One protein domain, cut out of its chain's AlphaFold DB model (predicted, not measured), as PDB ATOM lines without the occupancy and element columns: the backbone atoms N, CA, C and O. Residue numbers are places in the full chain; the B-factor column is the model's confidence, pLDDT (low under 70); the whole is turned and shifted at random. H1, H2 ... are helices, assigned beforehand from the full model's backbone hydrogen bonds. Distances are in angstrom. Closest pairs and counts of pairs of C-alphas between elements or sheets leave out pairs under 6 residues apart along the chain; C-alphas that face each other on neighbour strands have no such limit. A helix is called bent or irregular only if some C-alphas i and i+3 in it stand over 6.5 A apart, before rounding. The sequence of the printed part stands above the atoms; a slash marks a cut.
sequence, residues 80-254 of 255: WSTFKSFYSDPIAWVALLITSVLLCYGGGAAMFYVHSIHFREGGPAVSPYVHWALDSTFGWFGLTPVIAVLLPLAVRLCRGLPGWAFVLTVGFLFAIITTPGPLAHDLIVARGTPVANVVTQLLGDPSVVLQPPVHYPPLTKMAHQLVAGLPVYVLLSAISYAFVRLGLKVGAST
ATOM      1  N   TRP A  80     -15.283  13.004 -44.516       89.56
ATOM      2  CA  TRP A  80     -16.308  12.228 -45.224       89.56
ATOM      3  C   TRP A  80     -15.739  11.235 -46.252       89.56
ATOM      4  O   TRP A  80     -16.165  10.082 -46.302       89.56
ATOM      5  N   SER A  81     -14.730  11.636 -47.036       86.69
ATOM      6  CA  SER A  81     -14.074  10.734 -47.994       86.69
ATOM      7  C   SER A  81     -13.341   9.586 -47.302       86.69
ATOM      8  O   SER A  81     -13.350   8.473 -47.818       86.69
ATOM      9  N   THR A  82     -12.763   9.832 -46.119       86.62
ATOM     10  CA  THR A  82     -12.135   8.779 -45.301       86.62
ATOM     11  C   THR A  82     -13.169   7.720 -44.911       86.62
ATOM     12  O   THR A  82     -12.932   6.531 -45.087       86.62
ATOM     13  N   PHE A  83     -14.345   8.145 -44.445       91.31
ATOM     14  CA  PHE A  83     -15.408   7.240 -44.001       91.31
ATOM     15  C   PHE A  83     -16.001   6.449 -45.165       91.31
ATOM     16  O   PHE A  83     -16.127   5.229 -45.081       91.31
ATOM     17  N   LYS A  84     -16.319   7.134 -46.271       91.50
ATOM     18  CA  LYS A  84     -16.844   6.490 -47.481       91.50
ATOM     19  C   LYS A  84     -15.867   5.446 -48.026       91.50
ATOM     20  O   LYS A  84     -16.298   4.358 -48.383       91.50
ATOM     21  N   SER A  85     -14.575   5.771 -48.070       88.00
ATOM     22  CA  SER A  85     -13.543   4.850 -48.558       88.00
ATOM     23  C   SER A  85     -13.287   3.681 -47.610       88.00
ATOM     24  O   SER A  85     -12.983   2.584 -48.064       88.00
ATOM     25  N   PHE A  86     -13.393   3.893 -46.295       90.94
ATOM     26  CA  PHE A  86     -13.252   2.814 -45.321       90.94
ATOM     27  C   PHE A  86     -14.393   1.802 -45.475       90.94
ATOM     28  O   PHE A  86     -14.150   0.611 -45.621       90.94
ATOM     29  N   TYR A  87     -15.639   2.278 -45.536       94.00
ATOM     30  CA  TYR A  87     -16.821   1.416 -45.636       94.00
ATOM     31  C   TYR A  87     -17.176   0.950 -47.052       94.00
ATOM     32  O   TYR A  87     -18.131   0.189 -47.213       94.00
ATOM     33  N   SER A  88     -16.424   1.350 -48.082       91.94
ATOM     34  CA  SER A  88     -16.537   0.719 -49.404       91.94
ATOM     35  C   SER A  88     -15.911  -0.678 -49.453       91.94
ATOM     36  O   SER A  88     -16.212  -1.435 -50.372       91.94
ATOM     37  N   ASP A  89     -15.069  -1.032 -48.477       87.38
ATOM     38  CA  ASP A  89     -14.484  -2.366 -48.346       87.38
ATOM     39  C   ASP A  89     -15.411  -3.295 -47.526       87.38
ATOM     40  O   ASP A  89     -15.711  -2.991 -46.365       87.38
ATOM     41  N   PRO A  90     -15.861  -4.447 -48.064       90.81
ATOM     42  CA  PRO A  90     -16.652  -5.424 -47.311       90.81
ATOM     43  C   PRO A  90     -15.985  -5.905 -46.012       90.81
ATOM     44  O   PRO A  90     -16.678  -6.179 -45.029       90.81
ATOM     45  N   ILE A  91     -14.651  -5.979 -45.965       90.06
ATOM     46  CA  ILE A  91     -13.917  -6.402 -44.763       90.06
ATOM     47  C   ILE A  91     -14.060  -5.376 -43.633       90.06
ATOM     48  O   ILE A  91     -14.083  -5.759 -42.462       90.06
ATOM     49  N   ALA A  92     -14.231  -4.088 -43.946       92.06
ATOM     50  CA  ALA A  92     -14.466  -3.059 -42.936       92.06
ATOM     51  C   ALA A  92     -15.794  -3.273 -42.186       92.06
ATOM     52  O   ALA A  92     -15.874  -3.029 -40.980       92.06
ATOM     53  N   TRP A  93     -16.822  -3.795 -42.864       95.19
ATOM     54  CA  TRP A  93     -18.094  -4.168 -42.235       95.19
ATOM     55  C   TRP A  93     -17.953  -5.386 -41.325       95.19
ATOM     56  O   TRP A  93     -18.478  -5.390 -40.211       95.19
ATOM     57  N   VAL A  94     -17.190  -6.392 -41.760       93.75
ATOM     58  CA  VAL A  94     -16.864  -7.555 -40.923       93.75
ATOM     59  C   VAL A  94     -16.079  -7.119 -39.686       93.75
ATOM     60  O   VAL A  94     -16.385  -7.548 -38.575       93.75
ATOM     61  N   ALA A  95     -15.113  -6.212 -39.842       95.12
ATOM     62  CA  ALA A  95     -14.356  -5.662 -38.728       95.12
ATOM     63  C   ALA A  95     -15.215  -4.845 -37.764       95.12
ATOM     64  O   ALA A  95     -15.030  -4.967 -36.553       95.12
ATOM     65  N   LEU A  96     -16.168  -4.055 -38.267       97.12
ATOM     66  CA  LEU A  96     -17.150  -3.367 -37.430       97.12
ATOM     67  C   LEU A  96     -17.975  -4.369 -36.614       97.12
ATOM     68  O   LEU A  96     -18.119  -4.195 -35.404       97.12
ATOM     69  N   LEU A  97     -18.468  -5.441 -37.241       97.31
ATOM     70  CA  LEU A  97     -19.236  -6.476 -36.548       97.31
ATOM     71  C   LEU A  97     -18.398  -7.166 -35.461       97.31
ATOM     72  O   LEU A  97     -18.799  -7.174 -34.302       97.31
ATOM     73  N   ILE A  98     -17.215  -7.682 -35.804       97.00
ATOM     74  CA  ILE A  98     -16.333  -8.370 -34.848       97.00
ATOM     75  C   ILE A  98     -15.942  -7.432 -33.701       97.00
ATOM     76  O   ILE A  98     -16.054  -7.803 -32.533       97.00
ATOM     77  N   THR A  99     -15.527  -6.204 -34.023       97.81
ATOM     78  CA  THR A  99     -15.114  -5.224 -33.012       97.81
ATOM     79  C   THR A  99     -16.279  -4.843 -32.109       97.81
ATOM     80  O   THR A  99     -16.106  -4.813 -30.894       97.81
ATOM     81  N   SER A 100     -17.468  -4.592 -32.663       98.25
ATOM     82  CA  SER A 100     -18.649  -4.249 -31.859       98.25
ATOM     83  C   SER A 100     -19.064  -5.389 -30.938       98.25
ATOM     84  O   SER A 100     -19.298  -5.149 -29.758       98.25
ATOM     85  N   VAL A 101     -19.077  -6.635 -31.415       98.31
ATOM     86  CA  VAL A 101     -19.395  -7.792 -30.568       98.31
ATOM     87  C   VAL A 101     -18.359  -7.947 -29.457       98.31
ATOM     88  O   VAL A 101     -18.730  -8.036 -28.288       98.31
ATOM     89  N   LEU A 102     -17.064  -7.924 -29.781       98.31
ATOM     90  CA  LEU A 102     -16.010  -8.086 -28.776       98.31
ATOM     91  C   LEU A 102     -16.020  -6.954 -27.745       98.31
ATOM     92  O   LEU A 102     -15.992  -7.229 -26.548       98.31
ATOM     93  N   LEU A 103     -16.090  -5.695 -28.176       98.06
ATOM     94  CA  LEU A 103     -16.055  -4.555 -27.260       98.06
ATOM     95  C   LEU A 103     -17.341  -4.425 -26.433       98.06
ATOM     96  O   LEU A 103     -17.253  -4.127 -25.244       98.06
ATOM     97  N   CYS A 104     -18.518  -4.675 -27.014       98.12
ATOM     98  CA  CYS A 104     -19.789  -4.506 -26.304       98.12
ATOM     99  C   CYS A 104     -20.155  -5.718 -25.442       98.12
ATOM    100  O   CYS A 104     -20.554  -5.520 -24.302       98.12
ATOM    101  N   TYR A 105     -19.977  -6.954 -25.921       98.19
ATOM    102  CA  TYR A 105     -20.285  -8.152 -25.124       98.19
ATOM    103  C   TYR A 105     -19.096  -8.621 -24.293       98.19
ATOM    104  O   TYR A 105     -19.251  -8.876 -23.101       98.19
ATOM    105  N   GLY A 106     -17.904  -8.709 -24.889       98.19
ATOM    106  CA  GLY A 106     -16.691  -9.085 -24.154       98.19
ATOM    107  C   GLY A 106     -16.299  -8.014 -23.138       98.19
ATOM    108  O   GLY A 106     -16.080  -8.308 -21.964       98.19
ATOM    109  N   GLY A 107     -16.289  -6.751 -23.565       98.00
ATOM    110  CA  GLY A 107     -16.065  -5.625 -22.664       98.00
ATOM    111  C   GLY A 107     -17.215  -5.430 -21.677       98.00
ATOM    112  O   GLY A 107     -16.964  -5.188 -20.499       98.00
ATOM    113  N   GLY A 108     -18.463  -5.628 -22.116       96.94
ATOM    114  CA  GLY A 108     -19.641  -5.624 -21.246       96.94
ATOM    115  C   GLY A 108     -19.574  -6.686 -20.150       96.94
ATOM    116  O   GLY A 108     -19.910  -6.390 -19.014       96.94
ATOM    117  N   ALA A 109     -19.059  -7.887 -20.435       97.69
ATOM    118  CA  ALA A 109     -18.878  -8.940 -19.428       97.69
ATOM    119  C   ALA A 109     -17.867  -8.533 -18.352       97.69
ATOM    120  O   ALA A 109     -18.114  -8.708 -17.158       97.69
ATOM    121  N   ALA A 110     -16.741  -7.952 -18.770       97.69
ATOM    122  CA  ALA A 110     -15.730  -7.461 -17.843       97.69
ATOM    123  C   ALA A 110     -16.264  -6.303 -16.985       97.69
ATOM    124  O   ALA A 110     -16.087  -6.313 -15.768       97.69
ATOM    125  N   MET A 111     -16.948  -5.330 -17.595       97.06
ATOM    126  CA  MET A 111     -17.515  -4.195 -16.859       97.06
ATOM    127  C   MET A 111     -18.671  -4.623 -15.957       97.06
ATOM    128  O   MET A 111     -18.762  -4.147 -14.833       97.06
ATOM    129  N   PHE A 112     -19.483  -5.590 -16.379       95.44
ATOM    130  CA  PHE A 112     -20.503  -6.202 -15.534       95.44
ATOM    131  C   PHE A 112     -19.885  -6.852 -14.291       95.44
ATOM    132  O   PHE A 112     -20.339  -6.618 -13.173       95.44
ATOM    133  N   TYR A 113     -18.800  -7.616 -14.451       95.56
ATOM    134  CA  TYR A 113     -18.081  -8.167 -13.302       95.56
ATOM    135  C   TYR A 113     -17.576  -7.059 -12.367       95.56
ATOM    136  O   TYR A 113     -17.773  -7.130 -11.156       95.56
ATOM    137  N   VAL A 114     -16.960  -6.010 -12.914       95.44
ATOM    138  CA  VAL A 114     -16.413  -4.906 -12.115       95.44
ATOM    139  C   VAL A 114     -17.520  -4.152 -11.373       95.44
ATOM    140  O   VAL A 114     -17.472  -4.030 -10.151       95.44
ATOM    141  N   HIS A 115     -18.545  -3.683 -12.075       93.62
ATOM    142  CA  HIS A 115     -19.580  -2.836 -11.491       93.62
ATOM    143  C   HIS A 115     -20.586  -3.642 -10.663       93.62
ATOM    144  O   HIS A 115     -20.852  -3.309  -9.509       93.62
ATOM    145  N   SER A 116     -21.119  -4.741 -11.195       89.06
ATOM    146  CA  SER A 116     -22.199  -5.483 -10.537       89.06
ATOM    147  C   SER A 116     -21.701  -6.474  -9.485       89.06
ATOM    148  O   SER A 116     -22.367  -6.643  -8.466       89.06
ATOM    149  N   ILE A 117     -20.539  -7.112  -9.686       88.06
ATOM    150  CA  ILE A 117     -20.028  -8.148  -8.768       88.06
ATOM    151  C   ILE A 117     -18.990  -7.570  -7.803       88.06
ATOM    152  O   ILE A 117     -19.144  -7.708  -6.587       88.06
ATOM    153  N   HIS A 118     -17.943  -6.923  -8.319       92.81
ATOM    154  CA  HIS A 118     -16.837  -6.429  -7.499       92.81
ATOM    155  C   HIS A 118     -17.245  -5.204  -6.669       92.81
ATOM    156  O   HIS A 118     -17.078  -5.216  -5.450       92.81
ATOM    157  N   PHE A 119     -17.839  -4.187  -7.302       91.75
ATOM    158  CA  PHE A 119     -18.310  -2.978  -6.620       91.75
ATOM    159  C   PHE A 119     -19.750  -3.073  -6.105       91.75
ATOM    160  O   PHE A 119     -20.151  -2.258  -5.283       91.75
ATOM    161  N   ARG A 120     -20.525  -4.090  -6.499       90.00
ATOM    162  CA  ARG A 120     -21.920  -4.273  -6.048       90.00
ATOM    163  C   ARG A 120     -22.803  -3.046  -6.320       90.00
ATOM    164  O   ARG A 120     -23.643  -2.688  -5.497       90.00
ATOM    165  N   GLU A 121     -22.646  -2.417  -7.483       84.88
ATOM    166  CA  GLU A 121     -23.398  -1.214  -7.885       84.88
ATOM    167  C   GLU A 121     -24.894  -1.485  -8.152       84.88
ATOM    168  O   GLU A 121     -25.675  -0.557  -8.352       84.88
ATOM    169  N   GLY A 122     -25.325  -2.745  -8.046       80.12
ATOM    170  CA  GLY A 122     -26.723  -3.151  -8.126       80.12
ATOM    171  C   GLY A 122     -27.210  -3.405  -9.549       80.12
ATOM    172  O   GLY A 122     -26.489  -3.246 -10.528       80.12
ATOM    173  N   GLY A 123     -28.458  -3.857  -9.643       84.25
ATOM    174  CA  GLY A 123     -29.081  -4.266 -10.896       84.25
ATOM    175  C   GLY A 123     -30.546  -4.680 -10.736       84.25
ATOM    176  O   GLY A 123     -31.052  -4.735  -9.596       84.25
ATOM    177  N   PRO A 124     -31.234  -4.948 -11.862       85.94
ATOM    178  CA  PRO A 124     -32.556  -5.569 -11.877       85.94
ATOM    179  C   PRO A 124     -32.560  -6.910 -11.131       85.94
ATOM    180  O   PRO A 124     -31.524  -7.549 -10.957       85.94
ATOM    181  N   ALA A 125     -33.739  -7.338 -10.678       88.12
ATOM    182  CA  ALA A 125     -33.902  -8.579  -9.924       88.12
ATOM    183  C   ALA A 125     -33.997  -9.801 -10.847       88.12
ATOM    184  O   ALA A 125     -35.008 -10.495 -10.884       88.12
ATOM    185  N   VAL A 126     -32.935 -10.028 -11.618       90.69
ATOM    186  CA  VAL A 126     -32.806 -11.118 -12.594       90.69
ATOM    187  C   VAL A 126     -31.474 -11.844 -12.412       90.69
ATOM    188  O   VAL A 126     -30.601 -11.387 -11.671       90.69
ATOM    189  N   SER A 127     -31.301 -12.978 -13.094       90.44
ATOM    190  CA  SER A 127     -30.027 -13.698 -13.060       90.44
ATOM    191  C   SER A 127     -28.874 -12.829 -13.603       90.44
ATOM    192  O   SER A 127     -29.085 -12.030 -14.524       90.44
ATOM    193  N   PRO A 128     -27.634 -13.001 -13.104       89.88
ATOM    194  CA  PRO A 128     -26.485 -12.225 -13.575       89.88
ATOM    195  C   PRO A 128     -26.254 -12.319 -15.088       89.88
ATOM    196  O   PRO A 128     -25.851 -11.346 -15.714       89.88
ATOM    197  N   TYR A 129     -26.557 -13.471 -15.695       92.44
ATOM    198  CA  TYR A 129     -26.431 -13.668 -17.140       92.44
ATOM    199  C   TYR A 129     -27.442 -12.837 -17.932       92.44
ATOM    200  O   TYR A 129     -27.088 -12.264 -18.959       92.44
ATOM    201  N   VAL A 130     -28.686 -12.748 -17.449       93.44
ATOM    202  CA  VAL A 130     -29.727 -11.921 -18.078       93.44
ATOM    203  C   VAL A 130     -29.389 -10.441 -17.926       93.44
ATOM    204  O   VAL A 130     -29.510  -9.698 -18.895       93.44
ATOM    205  N   HIS A 131     -28.924 -10.016 -16.747       92.12
ATOM    206  CA  HIS A 131     -28.510  -8.628 -16.521       92.12
ATOM    207  C   HIS A 131     -27.321  -8.260 -17.426       92.12
ATOM    208  O   HIS A 131     -27.414  -7.297 -18.184       92.12
ATOM    209  N   TRP A 132     -26.266  -9.078 -17.472       95.12
ATOM    210  CA  TRP A 132     -25.149  -8.868 -18.399       95.12
ATOM    211  C   TRP A 132     -25.595  -8.792 -19.867       95.12
ATOM    212  O   TRP A 132     -25.152  -7.905 -20.603       95.12
ATOM    213  N   ALA A 133     -26.460  -9.711 -20.307       96.06
ATOM    214  CA  ALA A 133     -26.943  -9.735 -21.684       96.06
ATOM    215  C   ALA A 133     -27.766  -8.481 -22.015       96.06
ATOM    216  O   ALA A 133     -27.609  -7.916 -23.098       96.06
ATOM    217  N   LEU A 134     -28.598  -8.017 -21.079       94.81
ATOM    218  CA  LEU A 134     -29.375  -6.787 -21.213       94.81
ATOM    219  C   LEU A 134     -28.457  -5.569 -21.366       94.81
ATOM    220  O   LEU A 134     -28.571  -4.838 -22.351       94.81
ATOM    221  N   ASP A 135     -27.504  -5.399 -20.447       94.38
ATOM    222  CA  ASP A 135     -26.545  -4.290 -20.456       94.38
ATOM    223  C   ASP A 135     -25.707  -4.292 -21.738       94.38
ATOM    224  O   ASP A 135     -25.558  -3.264 -22.402       94.38
ATOM    225  N   SER A 136     -25.215  -5.468 -22.136       97.06
ATOM    226  CA  SER A 136     -24.413  -5.636 -23.352       97.06
ATOM    227  C   SER A 136     -25.224  -5.370 -24.616       97.06
ATOM    228  O   SER A 136     -24.684  -4.824 -25.574       97.06
ATOM    229  N   THR A 137     -26.520  -5.697 -24.626       96.69
ATOM    230  CA  THR A 137     -27.412  -5.416 -25.760       96.69
ATOM    231  C   THR A 137     -27.637  -3.914 -25.917       96.69
ATOM    232  O   THR A 137     -27.458  -3.382 -27.014       96.69
ATOM    233  N   PHE A 138     -27.959  -3.205 -24.828       95.38
ATOM    234  CA  PHE A 138     -28.069  -1.741 -24.855       95.38
ATOM    235  C   PHE A 138     -26.744  -1.084 -25.239       95.38
ATOM    236  O   PHE A 138     -26.721  -0.192 -26.089       95.38
ATOM    237  N   GLY A 139     -25.636  -1.568 -24.671       96.31
ATOM    238  CA  GLY A 139     -24.291  -1.133 -25.022       96.31
ATOM    239  C   GLY A 139     -23.984  -1.355 -26.500       96.31
ATOM    240  O   GLY A 139     -23.467  -0.455 -27.151       96.31
ATOM    241  N   TRP A 140     -24.354  -2.504 -27.067       97.62
ATOM    242  CA  TRP A 140     -24.138  -2.805 -28.479       97.62
ATOM    243  C   TRP A 140     -24.923  -1.864 -29.393       97.62
ATOM    244  O   TRP A 140     -24.327  -1.262 -30.286       97.62
ATOM    245  N   PHE A 141     -26.216  -1.641 -29.142       97.19
ATOM    246  CA  PHE A 141     -27.001  -0.694 -29.944       97.19
ATOM    247  C   PHE A 141     -26.521   0.756 -29.794       97.19
ATOM    248  O   PHE A 141     -26.428   1.474 -30.788       97.19
ATOM    249  N   GLY A 142     -26.187   1.186 -28.574       96.25
ATOM    250  CA  GLY A 142     -25.741   2.553 -28.308       96.25
ATOM    251  C   GLY A 142     -24.325   2.846 -28.814       96.25
ATOM    252  O   GLY A 142     -24.066   3.932 -29.331       96.25
ATOM    253  N   LEU A 143     -23.405   1.885 -28.699       97.88
ATOM    254  CA  LEU A 143     -21.984   2.087 -28.998       97.88
ATOM    255  C   LEU A 143     -21.588   1.638 -30.402       97.88
ATOM    256  O   LEU A 143     -20.592   2.144 -30.907       97.88
ATOM    257  N   THR A 144     -22.336   0.759 -31.080       98.38
ATOM    258  CA  THR A 144     -21.989   0.354 -32.459       98.38
ATOM    259  C   THR A 144     -21.876   1.544 -33.420       98.38
ATOM    260  O   THR A 144     -20.877   1.605 -34.138       98.38
ATOM    261  N   PRO A 145     -22.790   2.539 -33.420       98.31
ATOM    262  CA  PRO A 145     -22.614   3.750 -34.227       98.31
ATOM    263  C   PRO A 145     -21.335   4.517 -33.871       98.31
ATOM    264  O   PRO A 145     -20.660   5.046 -34.751       98.31
ATOM    265  N   VAL A 146     -20.962   4.539 -32.590       98.19
ATOM    266  CA  VAL A 146     -19.731   5.193 -32.130       98.19
ATOM    267  C   VAL A 146     -18.493   4.431 -32.601       98.19
ATOM    268  O   VAL A 146     -17.549   5.046 -33.087       98.19
ATOM    269  N   ILE A 147     -18.511   3.098 -32.540       98.31
ATOM    270  CA  ILE A 147     -17.448   2.237 -33.077       98.31
ATOM    271  C   ILE A 147     -17.326   2.435 -34.591       98.31
ATOM    272  O   ILE A 147     -16.213   2.517 -35.109       98.31
ATOM    273  N   ALA A 148     -18.452   2.590 -35.294       97.81
ATOM    274  CA  ALA A 148     -18.456   2.839 -36.729       97.81
ATOM    275  C   ALA A 148     -17.769   4.165 -37.109       97.81
ATOM    276  O   ALA A 148     -17.170   4.289 -38.173       97.81
ATOM    277  N   VAL A 149     -17.800   5.154 -36.218       97.88
ATOM    278  CA  VAL A 149     -17.039   6.401 -36.376       97.88
ATOM    279  C   VAL A 149     -15.586   6.232 -35.934       97.88
ATOM    280  O   VAL A 149     -14.666   6.745 -36.575       97.88
ATOM    281  N   LEU A 150     -15.368   5.499 -34.845       97.44
ATOM    282  CA  LEU A 150     -14.066   5.317 -34.218       97.44
ATOM    283  C   LEU A 150     -13.074   4.578 -35.119       97.44
ATOM    284  O   LEU A 150     -11.919   4.985 -35.198       97.44
ATOM    285  N   LEU A 151     -13.503   3.512 -35.798       96.38
ATOM    286  CA  LEU A 151     -12.620   2.691 -36.634       96.38
ATOM    287  C   LEU A 151     -11.945   3.481 -37.773       96.38
ATOM    288  O   LEU A 151     -10.711   3.522 -37.792       96.38
ATOM    289  N   PRO A 152     -12.672   4.158 -38.687       95.19
ATOM    290  CA  PRO A 152     -12.040   4.948 -39.746       95.19
ATOM    291  C   PRO A 152     -11.209   6.110 -39.188       95.19
ATOM    292  O   PRO A 152     -10.171   6.458 -39.758       95.19
ATOM    293  N   LEU A 153     -11.623   6.696 -38.058       95.12
ATOM    294  CA  LEU A 153     -10.848   7.735 -37.387       95.12
ATOM    295  C   LEU A 153      -9.512   7.189 -36.865       95.12
ATOM    296  O   LEU A 153      -8.476   7.810 -37.088       95.12
ATOM    297  N   ALA A 154      -9.514   6.021 -36.223       95.25
ATOM    298  CA  ALA A 154      -8.305   5.373 -35.729       95.25
ATOM    299  C   ALA A 154      -7.358   4.993 -36.877       95.25
ATOM    300  O   ALA A 154      -6.161   5.243 -36.776       95.25
ATOM    301  N   VAL A 155      -7.878   4.485 -38.003       92.56
ATOM    302  CA  VAL A 155      -7.054   4.244 -39.204       92.56
ATOM    303  C   VAL A 155      -6.393   5.534 -39.686       92.56
ATOM    304  O   VAL A 155      -5.194   5.551 -39.957       92.56
ATOM    305  N   ARG A 156      -7.151   6.636 -39.744       90.38
ATOM    306  CA  ARG A 156      -6.618   7.942 -40.148       90.38
ATOM    307  C   ARG A 156      -5.538   8.450 -39.191       90.38
ATOM    308  O   ARG A 156      -4.517   8.945 -39.660       90.38
ATOM    309  N   LEU A 157      -5.762   8.348 -37.881       91.75
ATOM    310  CA  LEU A 157      -4.823   8.806 -36.849       91.75
ATOM    311  C   LEU A 157      -3.543   7.966 -36.807       91.75
ATOM    312  O   LEU A 157      -2.473   8.498 -36.527       91.75
ATOM    313  N   CYS A 158      -3.645   6.671 -37.103       92.44
ATOM    314  CA  CYS A 158      -2.524   5.737 -37.060       92.44
ATOM    315  C   CYS A 158      -1.855   5.518 -38.422       92.44
ATOM    316  O   CYS A 158      -1.062   4.590 -38.578       92.44
ATOM    317  N   ARG A 159      -2.151   6.352 -39.422       86.00
ATOM    318  CA  ARG A 159      -1.536   6.240 -40.747       86.00
ATOM    319  C   ARG A 159      -0.014   6.394 -40.642       86.00
ATOM    320  O   ARG A 159       0.473   7.363 -40.069       86.00
ATOM    321  N   GLY A 160       0.738   5.453 -41.216       82.00
ATOM    322  CA  GLY A 160       2.204   5.437 -41.107       82.00
ATOM    323  C   GLY A 160       2.748   4.837 -39.813       82.00
ATOM    324  O   GLY A 160       3.964   4.732 -39.676       82.00
ATOM    325  N   LEU A 161       1.883   4.435 -38.879       86.81
ATOM    326  CA  LEU A 161       2.282   3.832 -37.613       86.81
ATOM    327  C   LEU A 161       2.164   2.301 -37.672       86.81
ATOM    328  O   LEU A 161       1.377   1.766 -38.453       86.81
ATOM    329  N   PRO A 162       2.922   1.572 -36.835       89.00
ATOM    330  CA  PRO A 162       2.788   0.123 -36.722       89.00
ATOM    331  C   PRO A 162       1.385  -0.285 -36.248       89.00
ATOM    332  O   PRO A 162       0.737   0.437 -35.489       89.00
ATOM    333  N   GLY A 163       0.936  -1.490 -36.618       87.00
ATOM    334  CA  GLY A 163      -0.429  -1.954 -36.330       87.00
ATOM    335  C   GLY A 163      -0.822  -1.973 -34.844       87.00
ATOM    336  O   GLY A 163      -2.000  -1.830 -34.521       87.00
ATOM    337  N   TRP A 164       0.136  -2.082 -33.916       93.06
ATOM    338  CA  TRP A 164      -0.155  -1.981 -32.479       93.06
ATOM    339  C   TRP A 164      -0.633  -0.582 -32.067       93.06
ATOM    340  O   TRP A 164      -1.394  -0.464 -31.110       93.06
ATOM    341  N   ALA A 165      -0.244   0.472 -32.793       95.00
ATOM    342  CA  ALA A 165      -0.705   1.829 -32.515       95.00
ATOM    343  C   ALA A 165      -2.219   1.932 -32.727       95.00
ATOM    344  O   ALA A 165      -2.914   2.472 -31.875       95.00
ATOM    345  N   PHE A 166      -2.740   1.313 -33.792       94.69
ATOM    346  CA  PHE A 166      -4.180   1.226 -34.044       94.69
ATOM    347  C   PHE A 166      -4.921   0.548 -32.885       94.69
ATOM    348  O   PHE A 166      -5.922   1.071 -32.401       94.69
ATOM    349  N   VAL A 167      -4.400  -0.581 -32.397       97.06
ATOM    350  CA  VAL A 167      -4.973  -1.316 -31.258       97.06
ATOM    351  C   VAL A 167      -5.045  -0.441 -30.004       97.06
ATOM    352  O   VAL A 167      -6.097  -0.374 -29.366       97.06
ATOM    353  N   LEU A 168      -3.949   0.249 -29.667       97.81
ATOM    354  CA  LEU A 168      -3.913   1.154 -28.519       97.81
ATOM    355  C   LEU A 168      -4.882   2.323 -28.696       97.81
ATOM    356  O   LEU A 168      -5.614   2.646 -27.765       97.81
ATOM    357  N   THR A 169      -4.923   2.934 -29.881       97.81
ATOM    358  CA  THR A 169      -5.801   4.070 -30.173       97.81
ATOM    359  C   THR A 169      -7.275   3.687 -30.073       97.81
ATOM    360  O   THR A 169      -8.026   4.395 -29.405       97.81
ATOM    361  N   VAL A 170      -7.695   2.566 -30.670       98.06
ATOM    362  CA  VAL A 170      -9.088   2.094 -30.572       98.06
ATOM    363  C   VAL A 170      -9.446   1.786 -29.119       98.06
ATOM    364  O   VAL A 170     -10.435   2.321 -28.620       98.06
ATOM    365  N   GLY A 171      -8.628   0.993 -28.419       98.38
ATOM    366  CA  GLY A 171      -8.906   0.607 -27.034       98.38
ATOM    367  C   GLY A 171      -8.963   1.801 -26.079       98.38
ATOM    368  O   GLY A 171      -9.889   1.908 -25.278       98.38
ATOM    369  N   PHE A 172      -8.015   2.732 -26.200       98.56
ATOM    370  CA  PHE A 172      -7.954   3.936 -25.371       98.56
ATOM    371  C   PHE A 172      -9.138   4.876 -25.616       98.56
ATOM    372  O   PHE A 172      -9.817   5.274 -24.669       98.56
ATOM    373  N   LEU A 173      -9.423   5.208 -26.879       98.56
ATOM    374  CA  LEU A 173     -10.543   6.092 -27.210       98.56
ATOM    375  C   LEU A 173     -11.879   5.466 -26.808       98.56
ATOM    376  O   LEU A 173     -12.741   6.165 -26.278       98.56
ATOM    377  N   PHE A 174     -12.043   4.155 -26.989       98.56
ATOM    378  CA  PHE A 174     -13.250   3.455 -26.561       98.56
ATOM    379  C   PHE A 174     -13.421   3.460 -25.032       98.56
ATOM    380  O   PHE A 174     -14.534   3.657 -24.542       98.56
ATOM    381  N   ALA A 175     -12.335   3.337 -24.260       98.50
ATOM    382  CA  ALA A 175     -12.379   3.468 -22.801       98.50
ATOM    383  C   ALA A 175     -12.872   4.859 -22.355       98.50
ATOM    384  O   ALA A 175     -13.723   4.974 -21.471       98.50
ATOM    385  N   ILE A 176     -12.398   5.923 -23.012       98.50
ATOM    386  CA  ILE A 176     -12.865   7.293 -22.749       98.50
ATOM    387  C   ILE A 176     -14.348   7.435 -23.105       98.50
ATOM    388  O   ILE A 176     -15.142   7.913 -22.299       98.50
ATOM    389  N   ILE A 177     -14.738   6.985 -24.297       98.25
ATOM    390  CA  ILE A 177     -16.117   7.073 -24.798       98.25
ATOM    391  C   ILE A 177     -17.104   6.353 -23.875       98.25
ATOM    392  O   ILE A 177     -18.222   6.823 -23.683       98.25
ATOM    393  N   THR A 178     -16.700   5.221 -23.298       97.94
ATOM    394  CA  THR A 178     -17.548   4.412 -22.410       97.94
ATOM    395  C   THR A 178     -17.517   4.860 -20.955       97.94
ATOM    396  O   THR A 178     -18.331   4.383 -20.176       97.94
ATOM    397  N   THR A 179     -16.649   5.807 -20.579       98.06
ATOM    398  CA  THR A 179     -16.555   6.362 -19.216       98.06
ATOM    399  C   THR A 179     -17.906   6.820 -18.630       98.06
ATOM    400  O   THR A 179     -18.178   6.469 -17.485       98.06
ATOM    401  N   PRO A 180     -18.801   7.530 -19.356       97.31
ATOM    402  CA  PRO A 180     -20.138   7.874 -18.851       97.31
ATOM    403  C   PRO A 180     -21.142   6.702 -18.860       97.31
ATOM    404  O   PRO A 180     -22.285   6.876 -18.439       97.31
ATOM    405  N   GLY A 181     -20.742   5.518 -19.327       95.44
ATOM    406  CA  GLY A 181     -21.574   4.319 -19.447       95.44
ATOM    407  C   GLY A 181     -22.328   3.931 -18.170       95.44
ATOM    408  O   GLY A 181     -23.535   3.722 -18.267       95.44
ATOM    409  N   PRO A 182     -21.702   3.920 -16.975       94.75
ATOM    410  CA  PRO A 182     -22.403   3.617 -15.726       94.75
ATOM    411  C   PRO A 182     -23.557   4.580 -15.421       94.75
ATOM    412  O   PRO A 182     -24.567   4.177 -14.861       94.75
ATOM    413  N   LEU A 183     -23.450   5.850 -15.830       94.94
ATOM    414  CA  LEU A 183     -24.534   6.820 -15.640       94.94
ATOM    415  C   LEU A 183     -25.685   6.550 -16.611       94.94
ATOM    416  O   LEU A 183     -26.849   6.608 -16.227       94.94
ATOM    417  N   ALA A 184     -25.369   6.230 -17.868       94.12
ATOM    418  CA  ALA A 184     -26.380   5.828 -18.843       94.12
ATOM    419  C   ALA A 184     -27.090   4.532 -18.412       94.12
ATOM    420  O   ALA A 184     -28.307   4.414 -18.557       94.12
ATOM    421  N   HIS A 185     -26.343   3.590 -17.832       93.25
ATOM    422  CA  HIS A 185     -26.881   2.373 -17.233       93.25
ATOM    423  C   HIS A 185     -27.846   2.683 -16.088       93.25
ATOM    424  O   HIS A 185     -28.990   2.232 -16.132       93.25
ATOM    425  N   ASP A 186     -27.437   3.525 -15.137       92.19
ATOM    426  CA  ASP A 186     -28.277   3.933 -14.007       92.19
ATOM    427  C   ASP A 186     -29.609   4.558 -14.459       92.19
ATOM    428  O   ASP A 186     -30.653   4.354 -13.841       92.19
ATOM    429  N   LEU A 187     -29.590   5.311 -15.559       92.19
ATOM    430  CA  LEU A 187     -30.778   5.981 -16.086       92.19
ATOM    431  C   LEU A 187     -31.741   5.033 -16.812       92.19
ATOM    432  O   LEU A 187     -32.945   5.294 -16.842       92.19
ATOM    433  N   ILE A 188     -31.229   3.963 -17.426       90.81
ATOM    434  CA  ILE A 188     -32.011   3.117 -18.337       90.81
ATOM    435  C   ILE A 188     -32.314   1.758 -17.712       90.81
ATOM    436  O   ILE A 188     -33.452   1.296 -17.781       90.81
ATOM    437  N   VAL A 189     -31.329   1.120 -17.088       89.12
ATOM    438  CA  VAL A 189     -31.345  -0.311 -16.751       89.12
ATOM    439  C   VAL A 189     -31.230  -0.579 -15.247       89.12
ATOM    440  O   VAL A 189     -31.443  -1.711 -14.813       89.12
ATOM    441  N   ALA A 190     -30.931   0.432 -14.426       86.44
ATOM    442  CA  ALA A 190     -30.882   0.231 -12.982       86.44
ATOM    443  C   ALA A 190     -32.253  -0.057 -12.363       86.44
ATOM    444  O   ALA A 190     -33.322   0.192 -12.919       86.44
ATOM    445  N   ARG A 191     -32.213  -0.611 -11.151       85.12
ATOM    446  CA  ARG A 191     -33.410  -0.988 -10.403       85.12
ATOM    447  C   ARG A 191     -34.359   0.204 -10.252       85.12
ATOM    448  O   ARG A 191     -33.957   1.272  -9.804       85.12
ATOM    449  N   GLY A 192     -35.631  -0.026 -10.561       85.12
ATOM    450  CA  GLY A 192     -36.679   0.990 -10.484       85.12
ATOM    451  C   GLY A 192     -36.924   1.734 -11.796       85.12
ATOM    452  O   GLY A 192     -37.926   2.442 -11.889       85.12
ATOM    453  N   THR A 193     -36.094   1.545 -12.829       91.06
ATOM    454  CA  THR A 193     -36.399   2.067 -14.166       91.06
ATOM    455  C   THR A 193     -37.505   1.246 -14.846       91.06
ATOM    456  O   THR A 193     -37.698   0.066 -14.528       91.06
ATOM    457  N   PRO A 194     -38.232   1.822 -15.824       93.12
ATOM    458  CA  PRO A 194     -39.261   1.092 -16.563       93.12
ATOM    459  C   PRO A 194     -38.735  -0.187 -17.226       93.12
ATOM    460  O   PRO A 194     -39.387  -1.227 -17.151       93.12
ATOM    461  N   VAL A 195     -37.537  -0.135 -17.819       92.06
ATOM    462  CA  VAL A 195     -36.912  -1.296 -18.472       92.06
ATOM    463  C   VAL A 195     -36.589  -2.379 -17.449       92.06
ATOM    464  O   VAL A 195     -36.965  -3.533 -17.648       92.06
ATOM    465  N   ALA A 196     -35.951  -2.016 -16.331       90.56
ATOM    466  CA  ALA A 196     -35.615  -2.963 -15.273       90.56
ATOM    467  C   ALA A 196     -36.860  -3.646 -14.701       90.56
ATOM    468  O   ALA A 196     -36.834  -4.849 -14.439       90.56
ATOM    469  N   ASN A 197     -37.959  -2.902 -14.546       91.75
ATOM    470  CA  ASN A 197     -39.219  -3.433 -14.034       91.75
ATOM    471  C   ASN A 197     -39.854  -4.426 -15.012       91.75
ATOM    472  O   ASN A 197     -40.225  -5.518 -14.593       91.75
ATOM    473  N   VAL A 198     -39.928  -4.094 -16.306       94.56
ATOM    474  CA  VAL A 198     -40.462  -5.011 -17.332       94.56
ATOM    475  C   VAL A 198     -39.616  -6.279 -17.413       94.56
ATOM    476  O   VAL A 198     -40.151  -7.384 -17.391       94.56
ATOM    477  N   VAL A 199     -38.289  -6.143 -17.445       93.56
ATOM    478  CA  VAL A 199     -37.391  -7.303 -17.507       93.56
ATOM    479  C   VAL A 199     -37.496  -8.156 -16.241       93.56
ATOM    480  O   VAL A 199     -37.564  -9.375 -16.339       93.56
ATOM    481  N   THR A 200     -37.597  -7.537 -15.063       91.75
ATOM    482  CA  THR A 200     -37.819  -8.256 -13.798       91.75
ATOM    483  C   THR A 200     -39.179  -8.958 -13.774       91.75
ATOM    484  O   THR A 200     -39.289 -10.055 -13.247       91.75
ATOM    485  N   GLN A 201     -40.228  -8.377 -14.356       93.31
ATOM    486  CA  GLN A 201     -41.538  -9.036 -14.430       93.31
ATOM    487  C   GLN A 201     -41.520 -10.263 -15.346       93.31
ATOM    488  O   GLN A 201     -42.172 -11.257 -15.044       93.31
ATOM    489  N   LEU A 202     -40.787 -10.192 -16.460       94.75
ATOM    490  CA  LEU A 202     -40.751 -11.259 -17.463       94.75
ATOM    491  C   LEU A 202     -39.740 -12.364 -17.135       94.75
ATOM    492  O   LEU A 202     -39.995 -13.529 -17.422       94.75
ATOM    493  N   LEU A 203     -38.586 -11.989 -16.583       94.94
ATOM    494  CA  LEU A 203     -37.410 -12.850 -16.412       94.94
ATOM    495  C   LEU A 203     -36.878 -12.847 -14.972       94.94
ATOM    496  O   LEU A 203     -35.767 -13.323 -14.721       94.94
ATOM    497  N   GLY A 204     -37.630 -12.265 -14.037       89.50
ATOM    498  CA  GLY A 204     -37.271 -12.227 -12.627       89.50
ATOM    499  C   GLY A 204     -37.198 -13.616 -12.025       89.50
ATOM    500  O   GLY A 204     -38.009 -14.489 -12.330       89.50
ATOM    501  N   ASP A 205     -36.228 -13.793 -11.137       83.62
ATOM    502  CA  ASP A 205     -36.052 -15.031 -10.394       83.62
ATOM    503  C   ASP A 205     -36.215 -14.737  -8.895       83.62
ATOM    504  O   ASP A 205     -35.354 -14.079  -8.302       83.62
ATOM    505  N   PRO A 206     -37.304 -15.205  -8.259       80.00
ATOM    506  CA  PRO A 206     -37.557 -14.949  -6.844       80.00
ATOM    507  C   PRO A 206     -36.545 -15.639  -5.915       80.00
ATOM    508  O   PRO A 206     -36.485 -15.297  -4.736       80.00
ATOM    509  N   SER A 207     -35.754 -16.596  -6.416       81.94
ATOM    510  CA  SER A 207     -34.678 -17.235  -5.649       81.94
ATOM    511  C   SER A 207     -33.399 -16.390  -5.584       81.94
ATOM    512  O   SER A 207     -32.542 -16.627  -4.728       81.94
ATOM    513  N   VAL A 208     -33.268 -15.372  -6.444       78.25
ATOM    514  CA  VAL A 208     -32.103 -14.484  -6.466       78.25
ATOM    515  C   VAL A 208     -32.208 -13.464  -5.334       78.25
ATOM    516  O   VAL A 208     -32.927 -12.466  -5.408       78.25
ATOM    517  N   VAL A 209     -31.431 -13.690  -4.274       78.81
ATOM    518  CA  VAL A 209     -31.276 -12.731  -3.175       78.81
ATOM    519  C   VAL A 209     -30.281 -11.652  -3.587       78.81
ATOM    520  O   VAL A 209     -29.064 -11.849  -3.565       78.81
ATOM    521  N   LEU A 210     -30.797 -10.484  -3.960       77.31
ATOM    522  CA  LEU A 210     -29.964  -9.335  -4.295       77.31
ATOM    523  C   LEU A 210     -29.432  -8.685  -3.024       77.31
ATOM    524  O   LEU A 210     -30.200  -8.284  -2.148       77.31
ATOM    525  N   GLN A 211     -28.118  -8.506  -2.959       80.50
ATOM    526  CA  GLN A 211     -27.543  -7.674  -1.914       80.50
ATOM    527  C   GLN A 211     -27.960  -6.204  -2.098       80.50
ATOM    528  O   GLN A 211     -28.225  -5.771  -3.228       80.50
ATOM    529  N   PRO A 212     -28.025  -5.425  -1.003       83.31
ATOM    530  CA  PRO A 212     -28.192  -3.983  -1.095       83.31
ATOM    531  C   PRO A 212     -27.079  -3.379  -1.964       83.31
ATOM    532  O   PRO A 212     -25.913  -3.745  -1.780       83.31
ATOM    533  N   PRO A 213     -27.411  -2.488  -2.914       87.12
ATOM    534  CA  PRO A 213     -26.402  -1.852  -3.745       87.12
ATOM    535  C   PRO A 213     -25.511  -0.932  -2.907       87.12
ATOM    536  O   PRO A 213     -25.990  -0.230  -2.012       87.12
ATOM    537  N   VAL A 214     -24.217  -0.906  -3.222       90.56
ATOM    538  CA  VAL A 214     -23.308   0.108  -2.684       90.56
ATOM    539  C   VAL A 214     -23.431   1.359  -3.544       90.56
ATOM    540  O   VAL A 214     -23.263   1.325  -4.763       90.56
ATOM    541  N   HIS A 215     -23.740   2.486  -2.907       90.12
ATOM    542  CA  HIS A 215     -23.861   3.761  -3.598       90.12
ATOM    543  C   HIS A 215     -22.494   4.430  -3.735       90.12
ATOM    544  O   HIS A 215     -21.885   4.831  -2.745       90.12
ATOM    545  N   TYR A 216     -22.047   4.599  -4.978       93.81
ATOM    546  CA  TYR A 216     -20.857   5.376  -5.316       93.81
ATOM    547  C   TYR A 216     -21.240   6.711  -5.959       93.81
ATOM    548  O   TYR A 216     -22.194   6.757  -6.743       93.81
ATOM    549  N   PRO A 217     -20.483   7.793  -5.693       96.00
ATOM    550  CA  PRO A 217     -20.629   9.044  -6.427       96.00
ATOM    551  C   PRO A 217     -20.421   8.850  -7.942       96.00
ATOM    552  O   PRO A 217     -19.589   8.026  -8.334       96.00
ATOM    553  N   PRO A 218     -21.079   9.650  -8.809       95.75
ATOM    554  CA  PRO A 218     -20.952   9.538 -10.268       95.75
ATOM    555  C   PRO A 218     -19.505   9.534 -10.774       95.75
ATOM    556  O   PRO A 218     -19.138   8.718 -11.615       95.75
ATOM    557  N   LEU A 219     -18.657  10.410 -10.223       96.94
ATOM    558  CA  LEU A 219     -17.246  10.492 -10.603       96.94
ATOM    559  C   LEU A 219     -16.479   9.204 -10.282       96.94
ATOM    560  O   LEU A 219     -15.639   8.781 -11.070       96.94
ATOM    561  N   THR A 220     -16.792   8.559  -9.159       96.81
ATOM    562  CA  THR A 220     -16.177   7.290  -8.760       96.81
ATOM    563  C   THR A 220     -16.570   6.168  -9.717       96.81
ATOM    564  O   THR A 220     -15.692   5.446 -10.181       96.81
ATOM    565  N   LYS A 221     -17.851   6.077 -10.104       95.56
ATOM    566  CA  LYS A 221     -18.312   5.098 -11.105       95.56
ATOM    567  C   LYS A 221     -17.607   5.280 -12.452       95.56
ATOM    568  O   LYS A 221     -17.107   4.321 -13.031       95.56
ATOM    569  N   MET A 222     -17.510   6.524 -12.924       97.19
ATOM    570  CA  MET A 222     -16.787   6.852 -14.159       97.19
ATOM    571  C   MET A 222     -15.294   6.498 -14.065       97.19
ATOM    572  O   MET A 222     -14.720   5.966 -15.012       97.19
ATOM    573  N   ALA A 223     -14.661   6.745 -12.915       97.69
ATOM    574  CA  ALA A 223     -13.269   6.373 -12.691       97.69
ATOM    575  C   ALA A 223     -13.071   4.847 -12.709       97.69
ATOM    576  O   ALA A 223     -12.134   4.374 -13.352       97.69
ATOM    577  N   HIS A 224     -13.960   4.076 -12.071       96.69
ATOM    578  CA  HIS A 224     -13.936   2.609 -12.125       96.69
ATOM    579  C   HIS A 224     -14.031   2.102 -13.569       96.69
ATOM    580  O   HIS A 224     -13.199   1.295 -13.987       96.69
ATOM    581  N   GLN A 225     -14.979   2.641 -14.341       97.62
ATOM    582  CA  GLN A 225     -15.182   2.305 -15.749       97.62
ATOM    583  C   GLN A 225     -13.930   2.587 -16.588       97.62
ATOM    584  O   GLN A 225     -13.523   1.747 -17.387       97.62
ATOM    585  N   LEU A 226     -13.287   3.743 -16.408       98.19
ATOM    586  CA  LEU A 226     -12.088   4.089 -17.172       98.19
ATOM    587  C   LEU A 226     -10.885   3.220 -16.778       98.19
ATOM    588  O   LEU A 226     -10.209   2.674 -17.651       98.19
ATOM    589  N   VAL A 227     -10.621   3.081 -15.474       98.06
ATOM    590  CA  VAL A 227      -9.449   2.357 -14.951       98.06
ATOM    591  C   VAL A 227      -9.533   0.869 -15.273       98.06
ATOM    592  O   VAL A 227      -8.548   0.288 -15.728       98.06
ATOM    593  N   ALA A 228     -10.697   0.249 -15.069       97.44
ATOM    594  CA  ALA A 228     -10.892  -1.158 -15.388       97.44
ATOM    595  C   ALA A 228     -11.088  -1.385 -16.894       97.44
ATOM    596  O   ALA A 228     -10.606  -2.378 -17.441       97.44
ATOM    597  N   GLY A 229     -11.777  -0.466 -17.576       98.06
ATOM    598  CA  GLY A 229     -12.093  -0.575 -18.995       98.06
ATOM    599  C   GLY A 229     -10.867  -0.455 -19.889       98.06
ATOM    600  O   GLY A 229     -10.728  -1.239 -20.822       98.06
ATOM    601  N   LEU A 230      -9.941   0.467 -19.604       98.38
ATOM    602  CA  LEU A 230      -8.770   0.704 -20.455       98.38
ATOM    603  C   LEU A 230      -7.970  -0.572 -20.803       98.38
ATOM    604  O   LEU A 230      -7.823  -0.858 -21.996       98.38
ATOM    605  N   PRO A 231      -7.470  -1.370 -19.835       98.44
ATOM    606  CA  PRO A 231      -6.725  -2.586 -20.163       98.44
ATOM    607  C   PRO A 231      -7.585  -3.615 -20.910       98.44
ATOM    608  O   PRO A 231      -7.100  -4.262 -21.840       98.44
ATOM    609  N   VAL A 232      -8.869  -3.733 -20.558       98.44
ATOM    610  CA  VAL A 232      -9.811  -4.659 -21.204       98.44
ATOM    611  C   VAL A 232     -10.036  -4.277 -22.666       98.44
ATOM    612  O   VAL A 232      -9.910  -5.119 -23.553       98.44
ATOM    613  N   TYR A 233     -10.336  -3.012 -22.948       98.56
ATOM    614  CA  TYR A 233     -10.651  -2.550 -24.297       98.56
ATOM    615  C   TYR A 233      -9.431  -2.545 -25.215       98.56
ATOM    616  O   TYR A 233      -9.574  -2.841 -26.401       98.56
ATOM    617  N   VAL A 234      -8.227  -2.294 -24.691       98.56
ATOM    618  CA  VAL A 234      -6.980  -2.485 -25.449       98.56
ATOM    619  C   VAL A 234      -6.785  -3.957 -25.813       98.56
ATOM    620  O   VAL A 234      -6.543  -4.267 -26.982       98.56
ATOM    621  N   LEU A 235      -6.948  -4.874 -24.853       98.50
ATOM    622  CA  LEU A 235      -6.819  -6.310 -25.104       98.50
ATOM    623  C   LEU A 235      -7.845  -6.801 -26.136       98.50
ATOM    624  O   LEU A 235      -7.487  -7.480 -27.097       98.50
ATOM    625  N   LEU A 236      -9.113  -6.425 -25.980       98.44
ATOM    626  CA  LEU A 236     -10.177  -6.812 -26.910       98.44
ATOM    627  C   LEU A 236      -9.988  -6.191 -28.299       98.44
ATOM    628  O   LEU A 236     -10.277  -6.847 -29.299       98.44
ATOM    629  N   SER A 237      -9.438  -4.976 -28.383       98.25
ATOM    630  CA  SER A 237      -9.046  -4.368 -29.662       98.25
ATOM    631  C   SER A 237      -7.922  -5.156 -30.337       98.25
ATOM    632  O   SER A 237      -7.954  -5.342 -31.552       98.25
ATOM    633  N   ALA A 238      -6.962  -5.680 -29.565       97.88
ATOM    634  CA  ALA A 238      -5.892  -6.532 -30.083       97.88
ATOM    635  C   ALA A 238      -6.449  -7.848 -30.646       97.88
ATOM    636  O   ALA A 238      -6.080  -8.265 -31.743       97.88
ATOM    637  N   ILE A 239      -7.377  -8.469 -29.911       97.69
ATOM    638  CA  ILE A 239      -8.060  -9.699 -30.324       97.69
ATOM    639  C   ILE A 239      -8.882  -9.448 -31.596       97.69
ATOM    640  O   ILE A 239      -8.761 -10.208 -32.556       97.69
ATOM    641  N   SER A 240      -9.654  -8.358 -31.645       96.50
ATOM    642  CA  SER A 240     -10.420  -7.976 -32.837       96.50
ATOM    643  C   SER A 240      -9.511  -7.789 -34.056       96.50
ATOM    644  O   SER A 240      -9.735  -8.383 -35.113       96.50
ATOM    645  N   TYR A 241      -8.423  -7.032 -33.887       95.50
ATOM    646  CA  TYR A 241      -7.431  -6.803 -34.933       95.50
ATOM    647  C   TYR A 241      -6.817  -8.113 -35.450       95.50
ATOM    648  O   TYR A 241      -6.684  -8.304 -36.662       95.50
ATOM    649  N   ALA A 242      -6.483  -9.040 -34.546       95.00
ATOM    650  CA  ALA A 242      -5.951 -10.350 -34.902       95.00
ATOM    651  C   ALA A 242      -6.962 -11.194 -35.696       95.00
ATOM    652  O   ALA A 242      -6.585 -11.777 -36.715       95.00
ATOM    653  N   PHE A 243      -8.237 -11.218 -35.288       94.00
ATOM    654  CA  PHE A 243      -9.294 -11.940 -36.006       94.00
ATOM    655  C   PHE A 243      -9.490 -11.418 -37.426       94.00
ATOM    656  O   PHE A 243      -9.526 -12.211 -38.369       94.00
ATOM    657  N   VAL A 244      -9.560 -10.095 -37.600       91.88
ATOM    658  CA  VAL A 244      -9.731  -9.506 -38.934       91.88
ATOM    659  C   VAL A 244      -8.533  -9.828 -39.826       91.88
ATOM    660  O   VAL A 244      -8.704 -10.265 -40.965       91.88
ATOM    661  N   ARG A 245      -7.308  -9.692 -39.301       89.50
ATOM    662  CA  ARG A 245      -6.099 -10.051 -40.053       89.50
ATOM    663  C   ARG A 245      -6.047 -11.524 -40.434       89.50
ATOM    664  O   ARG A 245      -5.587 -11.849 -41.526       89.50
ATOM    665  N   LEU A 246      -6.478 -12.417 -39.548       89.12
ATOM    666  CA  LEU A 246      -6.517 -13.843 -39.845       89.12
ATOM    667  C   LEU A 246      -7.526 -14.142 -40.960       89.12
ATOM    668  O   LEU A 246      -7.188 -14.859 -41.900       89.12
ATOM    669  N   GLY A 247      -8.719 -13.542 -40.898       83.94
ATOM    670  CA  GLY A 247      -9.743 -13.685 -41.936       83.94
ATOM    671  C   GLY A 247      -9.251 -13.249 -43.319       83.94
ATOM    672  O   GLY A 247      -9.474 -13.952 -44.303       83.94
ATOM    673  N   LEU A 248      -8.494 -12.150 -43.383       83.12
ATOM    674  CA  LEU A 248      -7.863 -11.679 -44.619       83.12
ATOM    675  C   LEU A 248      -6.865 -12.678 -45.209       83.12
ATOM    676  O   LEU A 248      -6.881 -12.921 -46.414       83.12
ATOM    677  N   LYS A 249      -6.017 -13.280 -44.368       81.19
ATOM    678  CA  LYS A 249      -5.038 -14.281 -44.819       81.19
ATOM    679  C   LYS A 249      -5.723 -15.503 -45.428       81.19
ATOM    680  O   LYS A 249      -5.319 -15.955 -46.493       81.19
ATOM    681  N   VAL A 250      -6.779 -16.000 -44.785       79.44
ATOM    682  CA  VAL A 250      -7.542 -17.160 -45.277       79.44
ATOM    683  C   VAL A 250      -8.241 -16.846 -46.605       79.44
ATOM    684  O   VAL A 250      -8.224 -17.664 -47.525       79.44
ATOM    685  N   GLY A 251      -8.808 -15.642 -46.740       75.62
ATOM    686  CA  GLY A 251      -9.435 -15.200 -47.987       75.62
ATOM    687  C   GLY A 251      -8.455 -15.045 -49.155       75.62
ATOM    688  O   GLY A 251      -8.847 -15.249 -50.300       75.62
ATOM    689  N   ALA A 252      -7.188 -14.721 -48.882       73.62
ATOM    690  CA  ALA A 252      -6.148 -14.622 -49.906       73.62
ATOM    691  C   ALA A 252      -5.643 -15.995 -50.376       73.62
ATOM    692  O   ALA A 252      -5.355 -16.157 -51.553       73.62
ATOM    693  N   SER A 253      -5.563 -16.994 -49.489       74.00
ATOM    694  CA  SER A 253      -5.086 -18.344 -49.841       74.00
ATOM    695  C   SER A 253      -6.090 -19.196 -50.626       74.00
ATOM    696  O   SER A 253      -5.743 -20.288 -51.065       74.00
ATOM    697  N   THR A 254      -7.338 -18.746 -50.751       68.94
ATOM    698  CA  THR A 254      -8.428 -19.481 -51.422       68.94
ATOM    699  C   THR A 254      -8.753 -18.947 -52.820       68.94
ATOM    700  O   THR A 254      -9.661 -19.467 -53.465       68.94
TER     701      THR A 254
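This is residues 80 to 254 of the 255 residues of an uncharacterized protein of Lentzea sp. FXJ1.1311 (UniProt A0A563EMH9). Two long helices, H7 and H2, run side by side in opposite directions; H4 crosses H7, and bent H3 wraps from H2 to H4. H1 lies at one end of this elongated body and H5 and H6 towards the other, while residues 249 to 254 stick out. The printed part has 175 residues with seven named helices, H1 to H7 along the chain, and no named strand: all helix. It is compact, with a radius of gyration of the C-alphas of 17.9 A, and spans 54 by 34 by 27 A.

H7, residues 218 to 253, measures 50.9 A from C-alpha 218 at (-20.952, 9.538, -10.268) to C-alpha 253 at (-5.086, -18.344, -49.841), with a kink of 38 degrees near residue 231. H2, residues 90 to 118, measures 39.8 A. H3, residues 128 to 157, was assigned as one helix by its hydrogen bonds but is bent: C-alphas 142 and 145 are 6.8 A apart. Its arms are H3a, 128 to 142, and H3b, 145 to 157. H4 is 163 to 178, H5 181 to 188, H6 194 to 203, H1 80 to 87.

H7 touches H2, closest C-alphas Thr 99 and Ser 240 at 5.4 A. With residues 225 to 241 alone it touches H4, at Gly 171 and Val 234, 4.0 A. H2 and H3a form a hairpin, closest at Tyr 105 and Ser 136, 5.1 A. H1 touches H3b about perpendicular, 75 degrees, at Phe 83 and Pro 152, 5.9 A. O i to N i+4 pairs are within hydrogen-bond range throughout H1, H2, H3a, H4, H5 and H6, in 8 of 9 in H3b and 30 of 32 in H7.

C-alphas 160 and 206, the farthest apart, are 56.3 A apart. The printed part has no cut; the link H6 to H7 is long. Residue 254 is under pLDDT 70.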